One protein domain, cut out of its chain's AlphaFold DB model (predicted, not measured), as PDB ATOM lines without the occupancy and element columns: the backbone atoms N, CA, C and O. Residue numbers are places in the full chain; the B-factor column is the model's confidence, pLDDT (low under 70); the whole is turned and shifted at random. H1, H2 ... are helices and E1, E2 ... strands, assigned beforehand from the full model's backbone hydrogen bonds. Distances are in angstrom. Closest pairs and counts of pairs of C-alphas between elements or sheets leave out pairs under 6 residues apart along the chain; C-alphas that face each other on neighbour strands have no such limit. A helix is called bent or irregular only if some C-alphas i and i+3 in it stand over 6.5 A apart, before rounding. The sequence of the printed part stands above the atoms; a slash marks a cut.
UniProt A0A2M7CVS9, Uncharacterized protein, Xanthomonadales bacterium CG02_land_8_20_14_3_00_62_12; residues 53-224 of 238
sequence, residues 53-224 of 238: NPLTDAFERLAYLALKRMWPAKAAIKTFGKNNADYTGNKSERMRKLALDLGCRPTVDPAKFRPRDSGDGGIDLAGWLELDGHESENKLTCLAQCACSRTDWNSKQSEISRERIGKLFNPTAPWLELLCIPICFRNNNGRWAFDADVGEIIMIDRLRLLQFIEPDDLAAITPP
ATOM      1  N   ASN A  53      -9.631   6.179   1.688       91.19
ATOM      2  CA  ASN A  53     -10.112   4.830   1.374       91.19
ATOM      3  C   ASN A  53     -10.484   3.998   2.615       91.19
ATOM      4  O   ASN A  53     -11.571   3.431   2.625       91.19
ATOM      5  N   PRO A  54      -9.692   3.976   3.710       92.94
ATOM      6  CA  PRO A  54     -10.062   3.204   4.895       92.94
ATOM      7  C   PRO A  54     -11.420   3.599   5.498       92.94
ATOM      8  O   PRO A  54     -12.158   2.733   5.964       92.94
ATOM      9  N   LEU A  55     -11.768   4.893   5.479       94.38
ATOM     10  CA  LEU A  55     -13.061   5.383   5.961       94.38
ATOM     11  C   LEU A  55     -14.183   5.130   4.955       94.38
ATOM     12  O   LEU A  55     -15.283   4.772   5.367       94.38
ATOM     13  N   THR A  56     -13.934   5.333   3.659       93.75
ATOM     14  CA  THR A  56     -14.963   5.124   2.628       93.75
ATOM     15  C   THR A  56     -15.311   3.648   2.479       93.75
ATOM     16  O   THR A  56     -16.488   3.316   2.427       93.75
ATOM     17  N   ASP A  57     -14.317   2.760   2.529       93.56
ATOM     18  CA  ASP A  57     -14.525   1.313   2.447       93.56
ATOM     19  C   ASP A  57     -15.269   0.792   3.684       93.56
ATOM     20  O   ASP A  57     -16.155  -0.054   3.586       93.56
ATOM     21  N   ALA A  58     -14.930   1.303   4.875       95.50
ATOM     22  CA  ALA A  58     -15.660   0.981   6.100       95.50
ATOM     23  C   ALA A  58     -17.102   1.504   6.059       95.50
ATOM     24  O   ALA A  58     -18.014   0.842   6.552       95.50
ATOM     25  N   PHE A  59     -17.318   2.671   5.447       96.50
ATOM     26  CA  PHE A  59     -18.648   3.243   5.287       96.50
ATOM     27  C   PHE A  59     -19.509   2.414   4.331       96.50
ATOM     28  O   PHE A  59     -20.664   2.156   4.651       96.50
ATOM     29  N   GLU A  60     -18.951   1.942   3.214       96.00
ATOM     30  CA  GLU A  60     -19.647   1.050   2.279       96.00
ATOM     31  C   GLU A  60     -20.089  -0.252   2.966       96.00
ATOM     32  O   GLU A  60     -21.242  -0.664   2.834       96.00
ATOM     33  N   ARG A  61     -19.222  -0.849   3.800       96.31
ATOM     34  CA  ARG A  61     -19.577  -2.025   4.617       96.31
ATOM     35  C   ARG A  61     -20.696  -1.725   5.613       96.31
ATOM     36  O   ARG A  61     -21.599  -2.541   5.778       96.31
ATOM     37  N   LEU A  62     -20.675  -0.556   6.255       97.69
ATOM     38  CA  LEU A  62     -21.751  -0.152   7.162       97.69
ATOM     39  C   LEU A  62     -23.068   0.065   6.399       97.69
ATOM     40  O   LEU A  62     -24.122  -0.388   6.836       97.69
ATOM     41  N   ALA A  63     -23.013   0.709   5.232       97.44
ATOM     42  CA  ALA A  63     -24.169   0.921   4.368       97.44
ATOM     43  C   ALA A  63     -24.757  -0.405   3.854       97.44
ATOM     44  O   ALA A  63     -25.977  -0.530   3.782       97.44
ATOM     45  N   TYR A  64     -23.917  -1.407   3.570       97.44
ATOM     46  CA  TYR A  64     -24.355  -2.771   3.261       97.44
ATOM     47  C   TYR A  64     -25.169  -3.382   4.410       97.44
ATOM     48  O   TYR A  64     -26.259  -3.905   4.176       97.44
ATOM     49  N   LEU A  65     -24.680  -3.278   5.652       97.62
ATOM     50  CA  LEU A  65     -25.379  -3.800   6.833       97.62
ATOM     51  C   LEU A  65     -26.720  -3.087   7.055       97.62
ATOM     52  O   LEU A  65     -27.741  -3.749   7.253       97.62
ATOM     53  N   ALA A  66     -26.742  -1.755   6.927       97.94
ATOM     54  CA  ALA A  66     -27.976  -0.976   6.993       97.94
ATOM     55  C   ALA A  66     -28.970  -1.405   5.902       97.94
ATOM     56  O   ALA A  66     -30.123  -1.704   6.206       97.94
ATOM     57  N   LEU A  67     -28.526  -1.503   4.643       97.56
ATOM     58  CA  LEU A  67     -29.380  -1.902   3.524       97.56
ATOM     59  C   LEU A  67     -29.947  -3.311   3.722       97.56
ATOM     60  O   LEU A  67     -31.134  -3.529   3.492       97.56
ATOM     61  N   LYS A  68     -29.134  -4.250   4.215       97.06
ATOM     62  CA  LYS A  68     -29.570  -5.615   4.529       97.06
ATOM     63  C   LYS A  68     -30.689  -5.658   5.572       97.06
ATOM     64  O   LYS A  68     -31.563  -6.511   5.458       97.06
ATOM     65  N   ARG A  69     -30.692  -4.748   6.554       97.25
ATOM     66  CA  ARG A  69     -31.782  -4.629   7.542       97.25
ATOM     67  C   ARG A  69     -32.979  -3.819   7.035       97.25
ATOM     68  O   ARG A  69     -34.102  -4.081   7.449       97.25
ATOM     69  N   MET A  70     -32.758  -2.846   6.150       96.12
ATOM     70  CA  MET A  70     -33.824  -2.052   5.526       96.12
ATOM     71  C   MET A  70     -34.662  -2.849   4.523       96.12
ATOM     72  O   MET A  70     -35.836  -2.546   4.311       96.12
ATOM     73  N   TRP A  71     -34.035  -3.805   3.844       94.81
ATOM     74  CA  TRP A  71     -34.634  -4.560   2.750       94.81
ATOM     75  C   TRP A  71     -35.350  -5.827   3.259       94.81
ATOM     76  O   TRP A  71     -35.085  -6.274   4.378       94.81
ATOM     77  N   PRO A  72     -36.276  -6.436   2.487       95.25
ATOM     78  CA  PRO A  72     -36.961  -7.650   2.922       95.25
ATOM     79  C   PRO A  72     -35.985  -8.777   3.280       95.25
ATOM     80  O   PRO A  72     -35.066  -9.066   2.523       95.25
ATOM     81  N   ALA A  73     -36.231  -9.491   4.381       93.19
ATOM     82  CA  ALA A  73     -35.303 -10.503   4.905       93.19
ATOM     83  C   ALA A  73     -34.965 -11.654   3.931       93.19
ATOM     84  O   ALA A  73     -33.935 -12.304   4.078       93.19
ATOM     85  N   LYS A  74     -35.835 -11.927   2.948       93.81
ATOM     86  CA  LYS A  74     -35.620 -12.951   1.907       93.81
ATOM     87  C   LYS A  74     -34.859 -12.440   0.682       93.81
ATOM     88  O   LYS A  74     -34.554 -13.225  -0.209       93.81
ATOM     89  N   ALA A  75     -34.622 -11.139   0.597       96.19
ATOM     90  CA  ALA A  75     -33.964 -10.540  -0.544       96.19
ATOM     91  C   ALA A  75     -32.449 -10.769  -0.493       96.19
ATOM     92  O   ALA A  75     -31.839 -10.843   0.575       96.19
ATOM     93  N   ALA A  76     -31.839 -10.847  -1.669       96.69
ATOM     94  CA  ALA A  76     -30.395 -10.843  -1.807       96.69
ATOM     95  C   ALA A  76     -29.894  -9.397  -1.802       96.69
ATOM     96  O   ALA A  76     -30.478  -8.543  -2.467       96.69
ATOM     97  N   ILE A  77     -28.802  -9.142  -1.078       96.88
ATOM     98  CA  ILE A  77     -28.027  -7.900  -1.148       96.88
ATOM     99  C   ILE A  77     -26.590  -8.278  -1.489       96.88
ATOM    100  O   ILE A  77     -26.007  -9.119  -0.799       96.88
ATOM    101  N   LYS A  78     -26.029  -7.648  -2.520       95.81
ATOM    102  CA  LYS A  78     -24.656  -7.876  -2.980       95.81
ATOM    103  C   LYS A  78     -23.858  -6.583  -3.076       95.81
ATOM    104  O   LYS A  78     -24.415  -5.518  -3.362       95.81
ATOM    105  N   THR A  79     -22.553  -6.695  -2.872       93.94
ATOM    106  CA  THR A  79     -21.585  -5.621  -3.113       93.94
ATOM    107  C   THR A  79     -21.157  -5.634  -4.579       93.94
ATOM    108  O   THR A  79     -20.842  -6.674  -5.170       93.94
ATOM    109  N   PHE A  80     -21.148  -4.456  -5.193       90.00
ATOM    110  CA  PHE A  80     -20.700  -4.255  -6.565       90.00
ATOM    111  C   PHE A  80     -19.439  -3.399  -6.654       90.00
ATOM    112  O   PHE A  80     -18.706  -3.575  -7.621       90.00
ATOM    113  N   GLY A  81     -19.159  -2.528  -5.679       76.94
ATOM    114  CA  GLY A  81     -17.985  -1.649  -5.676       76.94
ATOM    115  C   GLY A  81     -16.646  -2.392  -5.803       76.94
ATOM    116  O   GLY A  81     -16.551  -3.602  -5.603       76.94
ATOM    117  N   LYS A  82     -15.575  -1.674  -6.162       65.62
ATOM    118  CA  LYS A  82     -14.215  -2.219  -6.384       65.62
ATOM    119  C   LYS A  82     -13.675  -3.134  -5.280       65.62
ATOM    120  O   LYS A  82     -12.888  -4.031  -5.586       65.62
ATOM    121  N   ASN A  83     -14.044  -2.896  -4.025       61.44
ATOM    122  CA  ASN A  83     -13.484  -3.580  -2.865       61.44
ATOM    123  C   ASN A  83     -14.464  -4.653  -2.369       61.44
ATOM    124  O   ASN A  83     -15.581  -4.338  -1.985       61.44
ATOM    125  N   ASN A  84     -14.038  -5.923  -2.347       59.84
ATOM    126  CA  ASN A  84     -14.876  -7.071  -1.960       59.84
ATOM    127  C   ASN A  84     -16.152  -7.235  -2.809       59.84
ATOM    128  O   ASN A  84     -17.217  -7.513  -2.265       59.84
ATOM    129  N   ALA A  85     -16.051  -7.065  -4.131       71.81
ATOM    130  CA  ALA A  85     -17.169  -7.285  -5.045       71.81
ATOM    131  C   ALA A  85     -17.578  -8.765  -5.094       71.81
ATOM    132  O   ALA A  85     -16.747  -9.632  -5.379       71.81
ATOM    133  N   ASP A  86     -18.877  -9.037  -4.977       86.06
ATOM    134  CA  ASP A  86     -19.442 -10.368  -5.247       86.06
ATOM    135  C   ASP A  86     -19.333 -10.763  -6.735       86.06
ATOM    136  O   ASP A  86     -19.509 -11.922  -7.123       86.06
ATOM    137  N   TYR A  87     -19.037  -9.788  -7.598       88.94
ATOM    138  CA  TYR A  87     -18.948  -9.957  -9.040       88.94
ATOM    139  C   TYR A  87     -17.499  -9.915  -9.519       88.94
ATOM    140  O   TYR A  87     -16.840  -8.876  -9.489       88.94
ATOM    141  N   THR A  88     -17.035 -11.037 -10.068       85.62
ATOM    142  CA  THR A  88     -15.716 -11.176 -10.702       85.62
ATOM    143  C   THR A  88     -15.791 -11.038 -12.225       85.62
ATOM    144  O   THR A  88     -16.828 -11.326 -12.841       85.62
ATOM    145  N   GLY A  89     -14.675 -10.637 -12.836       85.88
ATOM    146  CA  GLY A  89     -14.535 -10.451 -14.283       85.88
ATOM    147  C   GLY A  89     -14.258  -9.000 -14.671       85.88
ATOM    148  O   GLY A  89     -14.080  -8.127 -13.817       85.88
ATOM    149  N   ASN A  90     -14.218  -8.729 -15.974       84.38
ATOM    150  CA  ASN A  90     -14.114  -7.358 -16.472       84.38
ATOM    151  C   ASN A  90     -15.422  -6.574 -16.225       84.38
ATOM    152  O   ASN A  90     -16.458  -7.140 -15.871       84.38
ATOM    153  N   LYS A  91     -15.394  -5.249 -16.418       82.81
ATOM    154  CA  LYS A  91     -16.551  -4.372 -16.167       82.81
ATOM    155  C   LYS A  91     -17.821  -4.837 -16.891       82.81
ATOM    156  O   LYS A  91     -18.885  -4.873 -16.283       82.81
ATOM    157  N   SER A  92     -17.709  -5.218 -18.163       85.88
ATOM    158  CA  SER A  92     -18.844  -5.686 -18.966       85.88
ATOM    159  C   SER A  92     -19.445  -6.972 -18.389       85.88
ATOM    160  O   SER A  92     -20.662  -7.092 -18.276       85.88
ATOM    161  N   GLU A  93     -18.603  -7.924 -17.985       88.31
ATOM    162  CA  GLU A  93     -19.038  -9.181 -17.366       88.31
ATOM    163  C   GLU A  93     -19.735  -8.944 -16.025       88.31
ATOM    164  O   GLU A  93     -20.813  -9.491 -15.793       88.31
ATOM    165  N   ARG A  94     -19.154  -8.097 -15.166       89.94
ATOM    166  CA  ARG A  94     -19.733  -7.733 -13.864       89.94
ATOM    167  C   ARG A  94     -21.096  -7.060 -14.042       89.94
ATOM    168  O   ARG A  94     -22.073  -7.510 -13.453       89.94
ATOM    169  N   MET A  95     -21.183  -6.061 -14.924       90.19
ATOM    170  CA  MET A  95     -22.434  -5.358 -15.243       90.19
ATOM    171  C   MET A  95     -23.501  -6.303 -15.808       90.19
ATOM    172  O   MET A  95     -24.663  -6.210 -15.425       90.19
ATOM    173  N   ARG A  96     -23.121  -7.237 -16.690       91.69
ATOM    174  CA  ARG A  96     -24.048  -8.237 -17.235       91.69
ATOM    175  C   ARG A  96     -24.574  -9.174 -16.147       91.69
ATOM    176  O   ARG A  96     -25.770  -9.433 -16.125       91.69
ATOM    177  N   LYS A  97     -23.708  -9.667 -15.255       93.75
ATOM    178  CA  LYS A  97     -24.111 -10.533 -14.132       93.75
ATOM    179  C   LYS A  97     -25.069  -9.809 -13.185       93.75
ATOM    180  O   LYS A  97     -26.108 -10.364 -12.854       93.75
ATOM    181  N   LEU A  98     -24.755  -8.566 -12.818       94.62
ATOM    182  CA  LEU A  98     -25.638  -7.753 -11.982       94.62
ATOM    183  C   LEU A  98     -26.998  -7.521 -12.658       94.62
ATOM    184  O   LEU A  98     -28.032  -7.707 -12.030       94.62
ATOM    185  N   ALA A  99     -27.021  -7.175 -13.947       94.50
ATOM    186  CA  ALA A  99     -28.271  -6.980 -14.679       94.50
ATOM    187  C   ALA A  99     -29.167  -8.232 -14.673       94.50
ATOM    188  O   ALA A  99     -30.380  -8.104 -14.530       94.50
ATOM    189  N   LEU A 100     -28.582  -9.429 -14.805       95.12
ATOM    190  CA  LEU A 100     -29.326 -10.691 -14.731       95.12
ATOM    191  C   LEU A 100     -29.893 -10.942 -13.328       95.12
ATOM    192  O   LEU A 100     -31.058 -11.309 -13.206       95.12
ATOM    193  N   ASP A 101     -29.109 -10.690 -12.276       96.00
ATOM    194  CA  ASP A 101     -29.573 -10.808 -10.886       96.00
ATOM    195  C   ASP A 101     -30.789  -9.891 -10.621       96.00
ATOM    196  O   ASP A 101     -31.781 -10.313 -10.023       96.00
ATOM    197  N   LEU A 102     -30.763  -8.673 -11.172       95.94
ATOM    198  CA  LEU A 102     -31.856  -7.694 -11.103       95.94
ATOM    199  C   LEU A 102     -33.050  -8.012 -12.024       95.94
ATOM    200  O   LEU A 102     -34.004  -7.238 -12.074       95.94
ATOM    201  N   GLY A 103     -33.009  -9.102 -12.791       95.62
ATOM    202  CA  GLY A 103     -34.097  -9.475 -13.696       95.62
ATOM    203  C   GLY A 103     -34.226  -8.609 -14.944       95.62
ATOM    204  O   GLY A 103     -35.321  -8.408 -15.474       95.62
ATOM    205  N   CYS A 104     -33.112  -8.038 -15.397       95.88
ATOM    206  CA  CYS A 104     -33.047  -7.226 -16.603       95.88
ATOM    207  C   CYS A 104     -32.610  -8.061 -17.823       95.88
ATOM    208  O   CYS A 104     -32.127  -9.188 -17.695       95.88
ATOM    209  N   ARG A 105     -32.725  -7.484 -19.029       94.38
ATOM    210  CA  ARG A 105     -32.342  -8.117 -20.306       94.38
ATOM    211  C   ARG A 105     -31.078  -7.465 -20.893       94.38
ATOM    212  O   ARG A 105     -31.183  -6.752 -21.895       94.38
ATOM    213  N   PRO A 106     -29.887  -7.674 -20.299       90.06
ATOM    214  CA  PRO A 106     -28.706  -6.862 -20.574       90.06
ATOM    215  C   PRO A 106     -28.325  -6.833 -22.053       90.06
ATOM    216  O   PRO A 106     -28.028  -7.860 -22.664       90.06
ATOM    217  N   THR A 107     -28.220  -5.623 -22.594       85.12
ATOM    218  CA  THR A 107     -27.712  -5.316 -23.945       85.12
ATOM    219  C   THR A 107     -26.229  -4.935 -23.912       85.12
ATOM    220  O   THR A 107     -25.714  -4.264 -24.812       85.12
ATOM    221  N   VAL A 108     -25.542  -5.348 -22.841       74.81
ATOM    222  CA  VAL A 108     -24.138  -5.051 -22.569       74.81
ATOM    223  C   VAL A 108     -23.267  -5.662 -23.666       74.81
ATOM    224  O   VAL A 108     -23.125  -6.880 -23.758       74.81
ATOM    225  N   ASP A 109     -22.684  -4.790 -24.483       74.94
ATOM    226  CA  ASP A 109     -21.773  -5.133 -25.570       74.94
ATOM    227  C   ASP A 109     -20.348  -4.704 -25.176       74.94
ATOM    228  O   ASP A 109     -20.104  -3.498 -25.040       74.94
ATOM    229  N   PRO A 110     -19.405  -5.651 -24.990       71.31
ATOM    230  CA  PRO A 110     -18.019  -5.356 -24.634       71.31
ATOM    231  C   PRO A 110     -17.340  -4.340 -25.563       71.31
ATOM    232  O   PRO A 110     -16.515  -3.556 -25.095       71.31
ATOM    233  N   ALA A 111     -17.713  -4.298 -26.849       70.62
ATOM    234  CA  ALA A 111     -17.140  -3.373 -27.830       70.62
ATOM    235  C   ALA A 111     -17.520  -1.902 -27.576       70.62
ATOM    236  O   ALA A 111     -16.867  -0.993 -28.088       70.62
ATOM    237  N   LYS A 112     -18.558  -1.651 -26.766       70.19
ATOM    238  CA  LYS A 112     -19.011  -0.299 -26.393       70.19
ATOM    239  C   LYS A 112     -18.265   0.279 -25.189       70.19
ATOM    240  O   LYS A 112     -18.461   1.449 -24.863       70.19
ATOM    241  N   PHE A 113     -17.415  -0.508 -24.529       70.44
ATOM    242  CA  PHE A 113     -16.609  -0.047 -23.400       70.44
ATOM    243  C   PHE A 113     -15.228   0.399 -23.871       70.44
ATOM    244  O   PHE A 113     -14.603  -0.224 -24.729       70.44
ATOM    245  N   ARG A 114     -14.719   1.489 -23.286       67.19
ATOM    246  CA  ARG A 114     -13.351   1.934 -23.573       67.19
ATOM    247  C   ARG A 114     -12.358   0.881 -23.063       67.19
ATOM    248  O   ARG A 114     -12.532   0.396 -21.940       67.19
ATOM    249  N   PRO A 115     -11.283   0.573 -23.810       54.75
ATOM    250  CA  PRO A 115     -10.193  -0.239 -23.284       54.75
ATOM    251  C   PRO A 115      -9.658   0.436 -22.012       54.75
ATOM    252  O   PRO A 115      -9.185   1.569 -22.087       54.75
ATOM    253  N   ARG A 116      -9.742  -0.247 -20.856       57.06
ATOM    254  CA  ARG A 116      -9.408   0.232 -19.485       57.06
ATOM    255  C   ARG A 116     -10.509   0.957 -18.698       57.06
ATOM    256  O   ARG A 116     -10.213   1.527 -17.648       57.06
ATOM    257  N   ASP A 117     -11.765   0.912 -19.132       60.28
ATOM    258  CA  ASP A 117     -12.870   1.373 -18.289       60.28
ATOM    259  C   ASP A 117     -13.056   0.432 -17.081       60.28
ATOM    260  O   ASP A 117     -13.554  -0.687 -17.208       60.28
ATOM    261  N   SER A 118     -12.592   0.878 -15.911       53.47
ATOM    262  CA  SER A 118     -12.565   0.118 -14.652       53.47
ATOM    263  C   SER A 118     -13.513   0.670 -13.584       53.47
ATOM    264  O   SER A 118     -13.453   0.239 -12.435       53.47
ATOM    265  N   GLY A 119     -14.346   1.662 -13.917       59.34
ATOM    266  CA  GLY A 119     -15.317   2.222 -12.972       59.34
ATOM    267  C   GLY A 119     -16.529   1.307 -12.782       59.34
ATOM    268  O   GLY A 119     -16.982   0.697 -13.745       59.34
ATOM    269  N   ASP A 120     -17.110   1.277 -11.584       61.66
ATOM    270  CA  ASP A 120     -18.254   0.411 -11.234       61.66
ATOM    271  C   ASP A 120     -19.618   1.010 -11.636       61.66
ATOM    272  O   ASP A 120     -20.673   0.622 -11.150       61.66
ATOM    273  N   GLY A 121     -19.617   2.018 -12.516       69.75
ATOM    274  CA  GLY A 121     -20.837   2.719 -12.933       69.75
ATOM    275  C   GLY A 121     -21.466   3.601 -11.848       69.75
ATOM    276  O   GLY A 121     -22.488   4.212 -12.122       69.75
ATOM    277  N   GLY A 122     -20.836   3.707 -10.673       85.69
ATOM    278  CA  GLY A 122     -21.382   4.382  -9.491       85.69
ATOM    279  C   GLY A 122     -22.220   3.463  -8.599       85.69
ATOM    280  O   GLY A 122     -22.745   3.929  -7.596       85.69
ATOM    281  N   ILE A 123     -22.352   2.179  -8.953       92.31
ATOM    282  CA  ILE A 123     -23.074   1.192  -8.152       92.31
ATOM    283  C   ILE A 123     -22.112   0.617  -7.116       92.31
ATOM    284  O   ILE A 123     -21.121  -0.013  -7.483       92.31
ATOM    285  N   ASP A 124     -22.446   0.772  -5.839       93.69
ATOM    286  CA  ASP A 124     -21.679   0.167  -4.749       93.69
ATOM    287  C   ASP A 124     -22.410  -1.052  -4.185       93.69
ATOM    288  O   ASP A 124     -21.781  -2.076  -3.926       93.69
ATOM    289  N   LEU A 125     -23.742  -0.994  -4.078       95.75
ATOM    290  CA  LEU A 125     -24.581  -2.090  -3.585       95.75
ATOM    291  C   LEU A 125     -25.773  -2.329  -4.515       95.75
ATOM    292  O   LEU A 125     -26.280  -1.407  -5.158       95.75
ATOM    293  N   ALA A 126     -26.266  -3.562  -4.532       96.44
ATOM    294  CA  ALA A 126     -27.485  -3.931  -5.235       96.44
ATOM    295  C   ALA A 126     -28.332  -4.882  -4.393       96.44
ATOM    296  O   ALA A 126     -27.794  -5.723  -3.672       96.44
ATOM    297  N   GLY A 127     -29.651  -4.761  -4.509       97.06
ATOM    298  CA  GLY A 127     -30.595  -5.611  -3.802       97.06
ATOM    299  C   GLY A 127     -31.763  -6.040  -4.673       97.06
ATOM    300  O   GLY A 127     -32.241  -5.270  -5.506       97.06
ATOM    301  N   TRP A 128     -32.240  -7.267  -4.486       97.62
ATOM    302  CA  TRP A 128     -33.424  -7.765  -5.182       97.62
ATOM    303  C   TRP A 128     -34.135  -8.857  -4.397       97.62
ATOM    304  O   TRP A 128     -33.524  -9.609  -3.639       97.62
ATOM    305  N   LEU A 129     -35.447  -8.936  -4.588       96.88
ATOM    306  CA  LEU A 129     -36.277  -9.988  -4.023       96.88
ATOM    307  C   LEU A 129     -36.672 -10.973  -5.123       96.88
ATOM    308  O   LEU A 129     -37.353 -10.592  -6.074       96.88
ATOM    309  N   GLU A 130     -36.267 -12.235  -4.969       94.38
ATOM    310  CA  GLU A 130     -36.829 -13.329  -5.761       94.38
ATOM    311  C   GLU A 130     -38.299 -13.516  -5.373       94.38
ATOM    312  O   GLU A 130     -38.621 -13.673  -4.190       94.38
ATOM    313  N   LEU A 131     -39.189 -13.461  -6.365       93.38
ATOM    314  CA  LEU A 131     -40.631 -13.610  -6.156       93.38
ATOM    315  C   LEU A 131     -41.073 -15.071  -6.314       93.38
ATOM    316  O   LEU A 131     -41.951 -15.526  -5.582       93.38
ATOM    317  N   ASP A 132     -40.411 -15.814  -7.203       93.31
ATOM    318  CA  ASP A 132     -40.554 -17.255  -7.389       93.31
ATOM    319  C   ASP A 132     -39.259 -17.868  -7.970       93.31
ATOM    320  O   ASP A 132     -38.236 -17.195  -8.074       93.31
ATOM    321  N   GLY A 133     -39.272 -19.174  -8.259       92.75
ATOM    322  CA  GLY A 133     -38.122 -19.912  -8.801       92.75
ATOM    323  C   GLY A 133     -38.197 -20.218 -10.301       92.75
ATOM    324  O   GLY A 133     -37.421 -21.043 -10.782       92.75
ATOM    325  N   HIS A 134     -39.153 -19.633 -11.022       94.12
ATOM    326  CA  HIS A 134     -39.474 -19.947 -12.416       94.12
ATOM    327  C   HIS A 134     -39.304 -18.745 -13.354       94.12
ATOM    328  O   HIS A 134     -38.902 -18.944 -14.499       94.12
ATOM    329  N   GLU A 135     -39.577 -17.530 -12.878       93.38
ATOM    330  CA  GLU A 135     -39.436 -16.274 -13.612       93.38
ATOM    331  C   GLU A 135     -38.375 -15.384 -12.951       93.38
ATOM    332  O   GLU A 135     -38.338 -15.215 -11.733       93.38
ATOM    333  N   SER A 136     -37.485 -14.817 -13.766       90.50
ATOM    334  CA  SER A 136     -36.382 -13.976 -13.292       90.50
ATOM    335  C   SER A 136     -36.584 -12.492 -13.585       90.50
ATOM    336  O   SER A 136     -35.773 -11.687 -13.148       90.50
ATOM    337  N   GLU A 137     -37.648 -12.100 -14.280       95.44
ATOM    338  CA  GLU A 137     -37.976 -10.706 -14.586       95.44
ATOM    339  C   GLU A 137     -38.956 -10.073 -13.576       95.44
ATOM    340  O   GLU A 137     -39.497 -10.733 -12.695       95.44
ATOM    341  N   ASN A 138     -39.194  -8.760 -13.700       95.19
ATOM    342  CA  ASN A 138     -40.172  -7.997 -12.909       95.19
ATOM    343  C   ASN A 138     -39.963  -8.054 -11.377       95.19
ATOM    344  O   ASN A 138     -40.906  -8.087 -10.589       95.19
ATOM    345  N   LYS A 139     -38.700  -8.043 -10.943       95.25
ATOM    346  CA  LYS A 139     -38.328  -8.100  -9.524       95.25
ATOM    347  C   LYS A 139     -38.453  -6.747  -8.825       95.25
ATOM    348  O   LYS A 139     -38.167  -5.695  -9.401       95.25
ATOM    349  N   LEU A 140     -38.744  -6.786  -7.523       95.88
ATOM    350  CA  LEU A 140     -38.482  -5.656  -6.632       95.88
ATOM    351  C   LEU A 140     -36.966  -5.515  -6.463       95.88
ATOM    352  O   LEU A 140     -36.324  -6.391  -5.881       95.88
ATOM    353  N   THR A 141     -36.407  -4.418  -6.967       97.19
ATOM    354  CA  THR A 141     -34.957  -4.203  -7.060       97.19
ATOM    355  C   THR A 141     -34.541  -2.840  -6.529       97.19
ATOM    356  O   THR A 141     -35.321  -1.884  -6.532       97.19
ATOM    357  N   CYS A 142     -33.291  -2.737  -6.089       97.19
ATOM    358  CA  CYS A 142     -32.652  -1.480  -5.749       97.19
ATOM    359  C   CYS A 142     -31.175  -1.464  -6.157       97.19
ATOM    360  O   CYS A 142     -30.490  -2.489  -6.140       97.19
ATOM    361  N   LEU A 143     -30.691  -0.274  -6.503       96.56
ATOM    362  CA  LEU A 143     -29.274   0.045  -6.635       96.56
ATOM    363  C   LEU A 143     -28.940   1.118  -5.606       96.56
ATOM    364  O   LEU A 143     -29.721   2.054  -5.420       96.56
ATOM    365  N   ALA A 144     -27.790   0.995  -4.953       96.00
ATOM    366  CA  ALA A 144     -27.315   2.000  -4.021       96.00
ATOM    367  C   ALA A 144     -25.901   2.464  -4.355       96.00
ATOM    368  O   ALA A 144     -25.024   1.670  -4.707       96.00
ATOM    369  N   GLN A 145     -25.696   3.763  -4.176       94.56
ATOM    370  CA  GLN A 145     -24.391   4.394  -4.177       94.56
ATOM    371  C   GLN A 145     -24.046   4.882  -2.769       94.56
ATOM    372  O   GLN A 145     -24.892   5.431  -2.060       94.56
ATOM    373  N   CYS A 146     -22.792   4.716  -2.375       94.38
ATOM    374  CA  CYS A 146     -22.215   5.201  -1.135       94.38
ATOM    375  C   CYS A 146     -21.322   6.410  -1.431       94.38
ATOM    376  O   CYS A 146     -20.373   6.342  -2.210       94.38
ATOM    377  N   ALA A 147     -21.599   7.544  -0.790       93.00
ATOM    378  CA  ALA A 147     -20.798   8.750  -0.967       93.00
ATOM    379  C   ALA A 147     -20.426   9.373   0.377       93.00
ATOM    380  O   ALA A 147     -21.271   9.591   1.234       93.00
ATOM    381  N   CYS A 148     -19.155   9.729   0.540       91.38
ATOM    382  CA  CYS A 148     -18.666  10.463   1.713       91.38
ATOM    383  C   CYS A 148     -18.347  11.942   1.410       91.38
ATOM    384  O   CYS A 148     -18.050  12.709   2.324       91.38
ATOM    385  N   SER A 149     -18.401  12.359   0.137       84.62
ATOM    386  CA  SER A 149     -18.110  13.742  -0.276       84.62
ATOM    387  C   SER A 149     -19.267  14.687   0.056       84.62
ATOM    388  O   SER A 149     -20.427  14.396  -0.235       84.62
ATOM    389  N   ARG A 150     -18.941  15.852   0.631       76.88
ATOM    390  CA  ARG A 150     -19.905  16.931   0.915       76.88
ATOM    391  C   ARG A 150     -20.224  17.798  -0.297       76.88
ATOM    392  O   ARG A 150     -21.253  18.463  -0.283       76.88
ATOM    393  N   THR A 151     -19.340  17.850  -1.288       80.00
ATOM    394  CA  THR A 151     -19.460  18.766  -2.433       80.00
ATOM    395  C   THR A 151     -20.039  18.076  -3.654       80.00
ATOM    396  O   THR A 151     -20.790  18.688  -4.403       80.00
ATOM    397  N   ASP A 152     -19.754  16.785  -3.821       81.56
ATOM    398  CA  ASP A 152     -20.033  16.101  -5.089       81.56
ATOM    399  C   ASP A 152     -21.292  15.233  -5.032       81.56
ATOM    400  O   ASP A 152     -21.661  14.620  -6.035       81.56
ATOM    401  N   TRP A 153     -21.975  15.187  -3.880       83.81
ATOM    402  CA  TRP A 153     -23.147  14.335  -3.663       83.81
ATOM    403  C   TRP A 153     -24.270  14.591  -4.675       83.81
ATOM    404  O   TRP A 153     -24.901  13.635  -5.117       83.81
ATOM    405  N   ASN A 154     -24.451  15.842  -5.117       84.19
ATOM    406  CA  ASN A 154     -25.439  16.196  -6.137       84.19
ATOM    407  C   ASN A 154     -25.234  15.403  -7.428       84.19
ATOM    408  O   ASN A 154     -26.178  14.827  -7.962       84.19
ATOM    409  N   SER A 155     -23.986  15.322  -7.894       84.81
ATOM    410  CA  SER A 155     -23.646  14.579  -9.111       84.81
ATOM    411  C   SER A 155     -23.838  13.066  -8.946       84.81
ATOM    412  O   SER A 155     -24.235  12.392  -9.901       84.81
ATOM    413  N   LYS A 156     -23.636  12.550  -7.723       86.50
ATOM    414  CA  LYS A 156     -23.759  11.124  -7.390       86.50
ATOM    415  C   LYS A 156     -25.181  10.593  -7.527       86.50
ATOM    416  O   LYS A 156     -25.360   9.488  -8.016       86.50
ATOM    417  N   GLN A 157     -26.193  11.407  -7.227       89.50
ATOM    418  CA  GLN A 157     -27.606  11.007  -7.343       89.50
ATOM    419  C   GLN A 157     -27.964  10.416  -8.719       89.50
ATOM    420  O   GLN A 157     -28.757   9.490  -8.809       89.50
ATOM    421  N   SER A 158     -27.347  10.914  -9.794       87.12
ATOM    422  CA  SER A 158     -27.645  10.478 -11.164       87.12
ATOM    423  C   SER A 158     -26.839   9.262 -11.647       87.12
ATOM    424  O   SER A 158     -27.139   8.727 -12.720       87.12
ATOM    425  N   GLU A 159     -25.796   8.826 -10.923       88.50
ATOM    426  CA  GLU A 159     -24.865   7.808 -11.437       88.50
ATOM    427  C   GLU A 159     -25.530   6.438 -11.578       88.50
ATOM    428  O   GLU A 159     -25.315   5.767 -12.587       88.50
ATOM    429  N   ILE A 160     -26.401   6.086 -10.629       90.56
ATOM    430  CA  ILE A 160     -27.157   4.824 -10.595       90.56
ATOM    431  C   ILE A 160     -28.545   4.914 -11.244       90.56
ATOM    432  O   ILE A 160     -29.345   3.978 -11.155       90.56
ATOM    433  N   SER A 161     -28.838   6.045 -11.886       90.44
ATOM    434  CA  SER A 161     -30.168   6.305 -12.418       90.44
ATOM    435  C   SER A 161     -30.549   5.353 -13.544       90.44
ATOM    436  O   SER A 161     -29.713   4.921 -14.354       90.44
ATOM    437  N   ARG A 162     -31.849   5.074 -13.651       89.12
ATOM    438  CA  ARG A 162     -32.421   4.344 -14.794       89.12
ATOM    439  C   ARG A 162     -32.096   5.007 -16.124       89.12
ATOM    440  O   ARG A 162     -31.847   4.305 -17.098       89.12
ATOM    441  N   GLU A 163     -32.039   6.332 -16.178       87.31
ATOM    442  CA  GLU A 163     -31.673   7.047 -17.402       87.31
ATOM    443  C   GLU A 163     -30.244   6.707 -17.855       87.31
ATOM    444  O   GLU A 163     -29.994   6.445 -19.038       87.31
ATOM    445  N   ARG A 164     -29.306   6.658 -16.904       87.62
ATOM    446  CA  ARG A 164     -27.891   6.428 -17.185       87.62
ATOM    447  C   ARG A 164     -27.561   4.959 -17.432       87.62
ATOM    448  O   ARG A 164     -26.862   4.648 -18.397       87.62
ATOM    449  N   ILE A 165     -28.041   4.059 -16.574       88.06
ATOM    450  CA  ILE A 165     -27.671   2.632 -16.603       88.06
ATOM    451  C   ILE A 165     -28.712   1.784 -17.349       88.06
ATOM    452  O   ILE A 165     -28.377   0.736 -17.909       88.06
ATOM    453  N   GLY A 166     -29.958   2.248 -17.463       86.62
ATOM    454  CA  GLY A 166     -31.063   1.492 -18.062       86.62
ATOM    455  C   GLY A 166     -30.837   1.086 -19.510       86.62
ATOM    456  O   GLY A 166     -31.288   0.018 -19.906       86.62
ATOM    457  N   LYS A 167     -30.059   1.847 -20.289       85.44
ATOM    458  CA  LYS A 167     -29.696   1.447 -21.661       85.44
ATOM    459  C   LYS A 167     -28.792   0.216 -21.717       85.44
ATOM    460  O   LYS A 167     -28.810  -0.477 -22.728       85.44
ATOM    461  N   LEU A 168     -27.995  -0.024 -20.673       86.62
ATOM    462  CA  LEU A 168     -27.112  -1.189 -20.559       86.62
ATOM    463  C   LEU A 168     -27.856  -2.391 -19.974       86.62
ATOM    464  O   LEU A 168     -27.661  -3.518 -20.423       86.62
ATOM    465  N   PHE A 169     -28.687  -2.150 -18.958       91.69
ATOM    466  CA  PHE A 169     -29.384  -3.219 -18.243       91.69
ATOM    467  C   PHE A 169     -30.650  -3.665 -18.971       91.69
ATOM    468  O   PHE A 169     -30.923  -4.859 -18.991       91.69
ATOM    469  N   ASN A 170     -31.366  -2.743 -19.621       93.06
ATOM    470  CA  ASN A 170     -32.685  -2.960 -20.217       93.06
ATOM    471  C   ASN A 170     -33.666  -3.574 -19.192       93.06
ATOM    472  O   ASN A 170     -33.973  -4.771 -19.263       93.06
ATOM    473  N   PRO A 171     -34.076  -2.788 -18.175       93.38
ATOM    474  CA  PRO A 171     -34.904  -3.274 -17.077       93.38
ATOM    475  C   PRO A 171     -36.300  -3.697 -17.519       93.38
ATOM    476  O   PRO A 171     -36.919  -3.067 -18.373       93.38
ATOM    477  N   THR A 172     -36.820  -4.722 -16.852       94.69
ATOM    478  CA  THR A 172     -38.195  -5.223 -17.019       94.69
ATOM    479  C   THR A 172     -39.168  -4.587 -16.018       94.69
ATOM    480  O   THR A 172     -40.373  -4.562 -16.252       94.69
ATOM    481  N   ALA A 173     -38.636  -4.021 -14.930       94.56
ATOM    482  CA  ALA A 173     -39.322  -3.204 -13.934       94.56
ATOM    483  C   ALA A 173     -38.364  -2.111 -13.417       94.56
ATOM    484  O   ALA A 173     -37.142  -2.280 -13.494       94.56
ATOM    485  N   PRO A 174     -38.871  -0.974 -12.915       93.94
ATOM    486  CA  PRO A 174     -38.014   0.055 -12.342       93.94
ATOM    487  C   PRO A 174     -37.347  -0.428 -11.047       93.94
ATOM    488  O   PRO A 174     -37.999  -1.047 -10.210       93.94
ATOM    489  N   TRP A 175     -36.071  -0.089 -10.858       95.62
ATOM    490  CA  TRP A 175     -35.394  -0.248  -9.571       95.62
ATOM    491  C   TRP A 175     -35.521   1.016  -8.722       95.62
ATOM    492  O   TRP A 175     -35.662   2.124  -9.243       95.62
ATOM    493  N   LEU A 176     -35.432   0.843  -7.405       96.75
ATOM    494  CA  LEU A 176     -35.244   1.955  -6.483       96.75
ATOM    495  C   LEU A 176     -33.795   2.438  -6.538       96.75
ATOM    496  O   LEU A 176     -32.857   1.643  -6.522       96.75
ATOM    497  N   GLU A 177     -33.619   3.750  -6.576       96.62
ATOM    498  CA  GLU A 177     -32.315   4.406  -6.565       96.62
ATOM    499  C   GLU A 177     -32.055   4.904  -5.137       96.62
ATOM    500  O   GLU A 177     -32.897   5.602  -4.561       96.62
ATOM    501  N   LEU A 178     -30.936   4.506  -4.526       97.12
ATOM    502  CA  LEU A 178     -30.581   4.850  -3.147       97.12
ATOM    503  C   LEU A 178     -29.223   5.562  -3.095       97.12
ATOM    504  O   LEU A 178     -28.253   5.119  -3.707       97.12
ATOM    505  N   LEU A 179     -29.124   6.623  -2.295       96.06
ATOM    506  CA  LEU A 179     -27.852   7.287  -1.999       96.06
ATOM    507  C   LEU A 179     -27.588   7.263  -0.493       96.06
ATOM    508  O   LEU A 179     -28.226   7.985   0.278       96.06
ATOM    509  N   CYS A 180     -26.639   6.425  -0.085       96.62
ATOM    510  CA  CYS A 180     -26.170   6.296   1.288       96.62
ATOM    511  C   CYS A 180     -25.072   7.326   1.555       96.62
ATOM    512  O   CYS A 180     -24.016   7.306   0.916       96.62
ATOM    513  N   ILE A 181     -25.302   8.220   2.519       95.62
ATOM    514  CA  ILE A 181     -24.375   9.306   2.854       95.62
ATOM    515  C   ILE A 181     -24.222   9.439   4.379       95.62
ATOM    516  O   ILE A 181     -25.220   9.515   5.098       95.62
ATOM    517  N   PRO A 182     -22.988   9.575   4.909       96.69
ATOM    518  CA  PRO A 182     -22.753   9.723   6.343       96.69
ATOM    519  C   PRO A 182     -23.064  11.140   6.852       96.69
ATOM    520  O   PRO A 182     -22.971  11.413   8.048       96.69
ATOM    521  N   ILE A 183     -23.399  12.088   5.976       94.31
ATOM    522  CA  ILE A 183     -23.810  13.455   6.322       94.31
ATOM    523  C   ILE A 183     -25.254  13.427   6.844       94.31
ATOM    524  O   ILE A 183     -26.095  12.684   6.351       94.31
ATOM    525  N   CYS A 184     -25.561  14.245   7.853       92.94
ATOM    526  CA  CYS A 184     -26.937  14.491   8.284       92.94
ATOM    527  C   CYS A 184     -27.495  15.690   7.504       92.94
ATOM    528  O   CYS A 184     -27.202  16.838   7.846       92.94
ATOM    529  N   PHE A 185     -28.303  15.441   6.472       88.94
ATOM    530  CA  PHE A 185     -28.909  16.487   5.634       88.94
ATOM    531  C   PHE A 185     -30.166  17.086   6.270       88.94
ATOM    532  O   PHE A 185     -31.188  17.288   5.619       88.94
ATOM    533  N   ARG A 186     -30.110  17.375   7.570       91.69
ATOM    534  CA  ARG A 186     -31.251  17.886   8.327       91.69
ATOM    535  C   ARG A 186     -30.993  19.298   8.829       91.69
ATOM    536  O   ARG A 186     -29.948  19.569   9.433       91.69
ATOM    537  N   ASN A 187     -31.957  20.184   8.607       89.88
ATOM    538  CA  ASN A 187     -31.961  21.530   9.157       89.88
ATOM    539  C   ASN A 187     -32.222  21.506  10.674       89.88
ATOM    540  O   ASN A 187     -32.367  20.454  11.303       89.88
ATOM    541  N   ASN A 188     -32.280  22.683  11.292       86.19
ATOM    542  CA  ASN A 188     -32.477  22.806  12.737       86.19
ATOM    543  C   ASN A 188     -33.858  22.345  13.238       86.19
ATOM    544  O   ASN A 188     -34.035  22.250  14.447       86.19
ATOM    545  N   ASN A 189     -34.778  22.009  12.332       87.69
ATOM    546  CA  ASN A 189     -36.108  21.481  12.629       87.69
ATOM    547  C   ASN A 189     -36.247  19.998  12.235       87.69
ATOM    548  O   ASN A 189     -37.359  19.484  12.182       87.69
ATOM    549  N   GLY A 190     -35.146  19.318  11.887       88.25
ATOM    550  CA  GLY A 190     -35.164  17.909  11.478       88.25
ATOM    551  C   GLY A 190     -35.707  17.653  10.063       88.25
ATOM    552  O   GLY A 190     -35.778  16.501   9.639       88.25
ATOM    553  N   ARG A 191     -36.062  18.696   9.301       90.38
ATOM    554  CA  ARG A 191     -36.448  18.578   7.880       90.38
ATOM    555  C   ARG A 191     -35.211  18.579   6.988       90.38
ATOM    556  O   ARG A 191     -34.131  18.911   7.462       90.38
ATOM    557  N   TRP A 192     -35.348  18.236   5.710       91.00
ATOM    558  CA  TRP A 192     -34.236  18.330   4.758       91.00
ATOM    559  C   TRP A 192     -33.662  19.756   4.700       91.00
ATOM    560  O   TRP A 192     -34.407  20.733   4.757       91.00
ATOM    561  N   ALA A 193     -32.332  19.874   4.671       86.50
ATOM    562  CA  ALA A 193     -31.640  21.168   4.653       86.50
ATOM    563  C   ALA A 193     -31.534  21.795   3.249       86.50
ATOM    564  O   ALA A 193     -31.403  23.009   3.157       86.50
ATOM    565  N   PHE A 194     -31.615  20.970   2.201       85.62
ATOM    566  CA  PHE A 194     -31.507  21.346   0.787       85.62
ATOM    567  C   PHE A 194     -32.445  20.451  -0.036       85.62
ATOM    568  O   PHE A 194     -32.001  19.627  -0.825       85.62
ATOM    569  N   ASP A 195     -33.749  20.513   0.240       85.94
ATOM    570  CA  ASP A 195     -34.741  19.641  -0.406       85.94
ATOM    571  C   ASP A 195     -34.809  19.828  -1.926       85.94
ATOM    572  O   ASP A 195     -34.949  18.841  -2.637       85.94
ATOM    573  N   ALA A 196     -34.628  21.056  -2.419       87.69
ATOM    574  CA  ALA A 196     -34.566  21.357  -3.850       87.69
ATOM    575  C   ALA A 196     -33.384  20.692  -4.587       87.69
ATOM    576  O   ALA A 196     -33.466  20.493  -5.796       87.69
ATOM    577  N   ASP A 197     -32.307  20.339  -3.874       87.62
ATOM    578  CA  ASP A 197     -31.130  19.668  -4.447       87.62
ATOM    579  C   ASP A 197     -31.259  18.134  -4.424       87.62
ATOM    580  O   ASP A 197     -30.438  17.427  -5.015       87.62
ATOM    581  N   VAL A 198     -32.270  17.597  -3.732       88.12
ATOM    582  CA  VAL A 198     -32.541  16.157  -3.686       88.12
ATOM    583  C   VAL A 198     -33.364  15.768  -4.914       88.12
ATOM    584  O   VAL A 198     -34.504  16.201  -5.071       88.12
ATOM    585  N   GLY A 199     -32.782  14.944  -5.784       87.50
ATOM    586  CA  GLY A 199     -33.445  14.411  -6.973       87.50
ATOM    587  C   GLY A 199     -34.459  13.308  -6.653       87.50
ATOM    588  O   GLY A 199     -34.789  13.047  -5.496       87.50
ATOM    589  N   GLU A 200     -34.927  12.606  -7.688       90.12
ATOM    590  CA  GLU A 200     -35.842  11.458  -7.567       90.12
ATOM    591  C   GLU A 200     -35.126  10.192  -7.050       90.12
ATOM    592  O   GLU A 200     -35.115   9.144  -7.691       90.12
ATOM    593  N   ILE A 201     -34.512  10.296  -5.870       93.06
ATOM    594  CA  ILE A 201     -33.701   9.255  -5.240       93.06
ATOM    595  C   ILE A 201     -34.050   9.104  -3.757       93.06
ATOM    596  O   ILE A 201     -34.426  10.051  -3.060       93.06
ATOM    597  N   ILE A 202     -33.885   7.895  -3.228       95.56
ATOM    598  CA  ILE A 202     -34.059   7.624  -1.806       95.56
ATOM    599  C   ILE A 202     -32.757   7.969  -1.070       95.56
ATOM    600  O   ILE A 202     -31.807   7.189  -1.016       95.56
ATOM    601  N   MET A 203     -32.730   9.149  -0.453       94.62
ATOM    602  CA  MET A 203     -31.607   9.594   0.379       94.62
ATOM    603  C   MET A 203     -31.564   8.852   1.719       94.62
ATOM    604  O   MET A 203     -32.469   9.001   2.547       94.62
ATOM    605  N   ILE A 204     -30.488   8.116   1.981       96.81
ATOM    606  CA  ILE A 204     -30.222   7.449   3.259       96.81
ATOM    607  C   ILE A 204     -29.106   8.224   3.970       96.81
ATOM    608  O   ILE A 204     -27.922   7.908   3.872       96.81
ATOM    609  N   ASP A 205     -29.503   9.315   4.633       95.88
ATOM    610  CA  ASP A 205     -28.607  10.181   5.405       95.88
ATOM    611  C   ASP A 205     -28.230   9.546   6.753       95.88
ATOM    612  O   ASP A 205     -28.809   8.538   7.159       95.88
ATOM    613  N   ARG A 206     -27.299  10.163   7.496       97.12
ATOM    614  CA  ARG A 206     -26.823   9.639   8.793       97.12
ATOM    615  C   ARG A 206     -27.943   9.181   9.724       97.12
ATOM    616  O   ARG A 206     -27.822   8.136  10.350       97.12
ATOM    617  N   LEU A 207     -29.002   9.984   9.846       96.94
ATOM    618  CA  LEU A 207     -30.112   9.670  10.740       96.94
ATOM    619  C   LEU A 207     -30.816   8.384  10.312       96.94
ATOM    620  O   LEU A 207     -31.073   7.535  11.157       96.94
ATOM    621  N   ARG A 208     -31.090   8.238   9.010       97.25
ATOM    622  CA  ARG A 208     -31.716   7.040   8.447       97.25
ATOM    623  C   ARG A 208     -30.811   5.819   8.560       97.25
ATOM    624  O   ARG A 208     -31.316   4.779   8.951       97.25
ATOM    625  N   LEU A 209     -29.506   5.947   8.300       98.00
ATOM    626  CA  LEU A 209     -28.545   4.849   8.491       98.00
ATOM    627  C   LEU A 209     -28.610   4.297   9.917       98.00
ATOM    628  O   LEU A 209     -28.761   3.097  10.105       98.00
ATOM    629  N   LEU A 210     -28.563   5.178  10.917       97.62
ATOM    630  CA  LEU A 210     -28.531   4.779  12.325       97.62
ATOM    631  C   LEU A 210     -29.812   4.084  12.815       97.62
ATOM    632  O   LEU A 210     -29.760   3.425  13.842       97.62
ATOM    633  N   GLN A 211     -30.928   4.159  12.079       96.81
ATOM    634  CA  GLN A 211     -32.130   3.367  12.394       96.81
ATOM    635  C   GLN A 211     -31.954   1.866  12.107       96.81
ATOM    636  O   GLN A 211     -32.760   1.061  12.561       96.81
ATOM    637  N   PHE A 212     -30.931   1.493  11.332       97.50
ATOM    638  CA  PHE A 212     -30.710   0.131  10.836       97.50
ATOM    639  C   PHE A 212     -29.309  -0.402  11.162       97.50
ATOM    640  O   PHE A 212     -28.862  -1.383  10.566       97.50
ATOM    641  N   ILE A 213     -28.611   0.255  12.087       97.62
ATOM    642  CA  ILE A 213     -27.274  -0.127  12.536       97.62
ATOM    643  C   ILE A 213     -27.322  -0.493  14.008       97.62
ATOM    644  O   ILE A 213     -27.887   0.243  14.808       97.62
ATOM    645  N   GLU A 214     -26.677  -1.594  14.360       96.69
ATOM    646  CA  GLU A 214     -26.571  -2.112  15.723       96.69
ATOM    647  C   GLU A 214     -25.132  -1.956  16.246       96.69
ATOM    648  O   GLU A 214     -24.199  -1.839  15.448       96.69
ATOM    649  N   PRO A 215     -24.907  -1.965  17.573       96.50
ATOM    650  CA  PRO A 215     -23.570  -1.820  18.156       96.50
ATOM    651  C   PRO A 215     -22.522  -2.790  17.585       96.50
ATOM    652  O   PRO A 215     -21.400  -2.383  17.277       96.50
ATOM    653  N   ASP A 216     -22.903  -4.052  17.372       96.50
ATOM    654  CA  ASP A 216     -22.009  -5.101  16.864       96.50
ATOM    655  C   ASP A 216     -21.525  -4.837  15.426       96.50
ATOM    656  O   ASP A 216     -20.467  -5.331  15.018       96.50
ATOM    657  N   ASP A 217     -22.232  -3.993  14.665       97.19
ATOM    658  CA  ASP A 217     -21.830  -3.628  13.305       97.19
ATOM    659  C   ASP A 217     -20.507  -2.865  13.281       97.19
ATOM    660  O   ASP A 217     -19.766  -2.961  12.301       97.19
ATOM    661  N   LEU A 218     -20.167  -2.134  14.353       96.69
ATOM    662  CA  LEU A 218     -18.896  -1.416  14.418       96.69
ATOM    663  C   LEU A 218     -17.713  -2.377  14.294       96.69
ATOM    664  O   LEU A 218     -16.745  -2.068  13.604       96.69
ATOM    665  N   ALA A 219     -17.796  -3.542  14.938       95.62
ATOM    666  CA  ALA A 219     -16.772  -4.573  14.828       95.62
ATOM    667  C   ALA A 219     -16.804  -5.247  13.447       95.62
ATOM    668  O   ALA A 219     -15.749  -5.483  12.857       95.62
ATOM    669  N   ALA A 220     -18.001  -5.498  12.902       94.88
ATOM    670  CA  ALA A 220     -18.191  -6.166  11.613       94.88
ATOM    671  C   ALA A 220     -17.607  -5.386  10.420       94.88
ATOM    672  O   ALA A 220     -17.191  -5.989   9.430       94.88
ATOM    673  N   ILE A 221     -17.539  -4.053  10.503       94.44
ATOM    674  CA  ILE A 221     -16.952  -3.226   9.438       94.44
ATOM    675  C   ILE A 221     -15.424  -3.122   9.503       94.44
ATOM    676  O   ILE A 221     -14.849  -2.453   8.636       94.44
ATOM    677  N   THR A 222     -14.769  -3.756  10.484       93.19
ATOM    678  CA  THR A 222     -13.326  -3.636  10.763       93.19
ATOM    679  C   THR A 222     -12.921  -2.158  10.832       93.19
ATOM    680  O   THR A 222     -12.425  -1.603   9.843       93.19
ATOM    681  N   PRO A 223     -13.194  -1.480  11.963       91.44
ATOM    682  CA  PRO A 223     -13.117  -0.031  12.038       91.44
ATOM    683  C   PRO A 223     -11.693   0.441  11.708       91.44
ATOM    684  O   PRO A 223     -10.719  -0.157  12.178       91.44
ATOM    685  N   PRO A 224     -11.541   1.494  10.886       93.44
ATOM    686  CA  PRO A 224     -10.227   1.912  10.426       93.44
ATOM    687  C   PRO A 224      -9.381   2.423  11.602       93.44
ATOM    688  O   PRO A 224      -9.930   3.056  12.507       93.44
TER     689      PRO A 224
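Overview. This is residues 53 to 224 of the 238 residues of an uncharacterized protein of Xanthomonadales bacterium CG02_land_8_20_14_3_00_62_12 (UniProt A0A2M7CVS9). A twisted sheet of five strands, E1 to E5, runs through the middle, with the long helix H1 packed on one face and the short H5 and H6 on that same side. On the side away from H1, H2, H4 and the long unnamed stretch of residues 102 to 124 form a looser group, while the other long unnamed stretch, residues 181 to 201, loops out between E4 and E5. The printed part has 172 residues, with six named helices and five named strands in the order H1 E1 H2 E2 E3 H3 H4 E4 E5 H5 H6; under half of the residues are in named elements. The sheet is mixed, in the order E1 E2 E3 E4 E5, and the class is mixed, helices and strands. The whole is compact, with a radius of gyration of the C-alphas of 16.2 A and spans of 48 by 33 by 31 A.

Along the chain. The longest strand of the sheet is E3, residues 140 to 146, 20.3 A from C-alpha 140 at (-38.482, -5.656, -6.632) to C-alpha 146. E2, residues 125 to 129, is 14.1 A long, and E4, residues 176 to 180, is 12.7 A long. E1 is residues 76 to 79 and E5 is residues 202 to 204. H1, residues 53 to 70, is 25.0 A long and begins with C-alpha 53 at (-10.112, 4.830, 1.374). H2, residues 91 to 101, is 15.5 A long. H3 is residues 153 to 156, H4 residues 162 to 169 and H5 residues 206 to 210. H6, residues 217 to 220, ends with C-alpha 220 at (-18.191, -6.166, 11.613). H4 is irregular, but only just: C-alphas 164 and 167 are 6.9 A apart.

Arrangement. E1 and E5 are the edge strands of the sheet. E1 and E2 are antiparallel, with N 78 and O 126 within hydrogen-bond range at 2.9 A. E2 and E3 are an antiparallel hairpin, with N 127 and O 142 at 2.9 A. E3 and E4 are parallel, with N 145 and O 178 at 2.9 A. E4 and E5 are parallel too, with N 204 and O 179 at 2.8 A. E3, H3, H4 and E4 make a strand-helix-strand unit, two parallel neighbour strands with helices between, and its crossover is right-handed. H1 is on one face of the sheet, in two layers, a helix layer and a sheet layer; the closest C-alphas of H1 and E3 are those of Glu 60 and Cys 146, 6.0 A apart. H1 only just touches H5, with 3 pairs of C-alphas within 8 A, the closest being Ala 66 and Leu 209 at 6.0 A, and with its residues 63 to 66 alone. H1 only just touches H6, also with 3 pairs, the closest C-alphas being those of Leu 62 and Asp 217 at 7.1 A, and with its residues 62 to 65 alone. H2 only grazes the sheet, with its residues 98 to 101. H2 and H4 only just touch, with 3 pairs of C-alphas within 8 A, about perpendicular at 86 degrees; the closest C-alphas are those of Ala 99 and Phe 169, 5.3 A apart. H4 is not on the sheet, and H3 only grazes it. H1 and H2 are apart. In H1, H2 and H5 every O i to N i+4 pair is within hydrogen-bond range, in H4 2 of 4 are, and H3 and H6 are too short for such a pair.

Size, cuts and confidence. The two C-alphas farthest apart, those of Ala 111 and Asn 189, are 51.1 A apart, and they lie in the two long unnamed stretches. The C-alphas of Asn 53 and Pro 224, the first and last printed, are 9.5 A apart. The printed part has no cut. The long links are E1 to H2, H2 to E2 and E4 to E5. The mean pLDDT of the printed part is 89.6, and residues 82 to 84 and 114 to 121 are under 70.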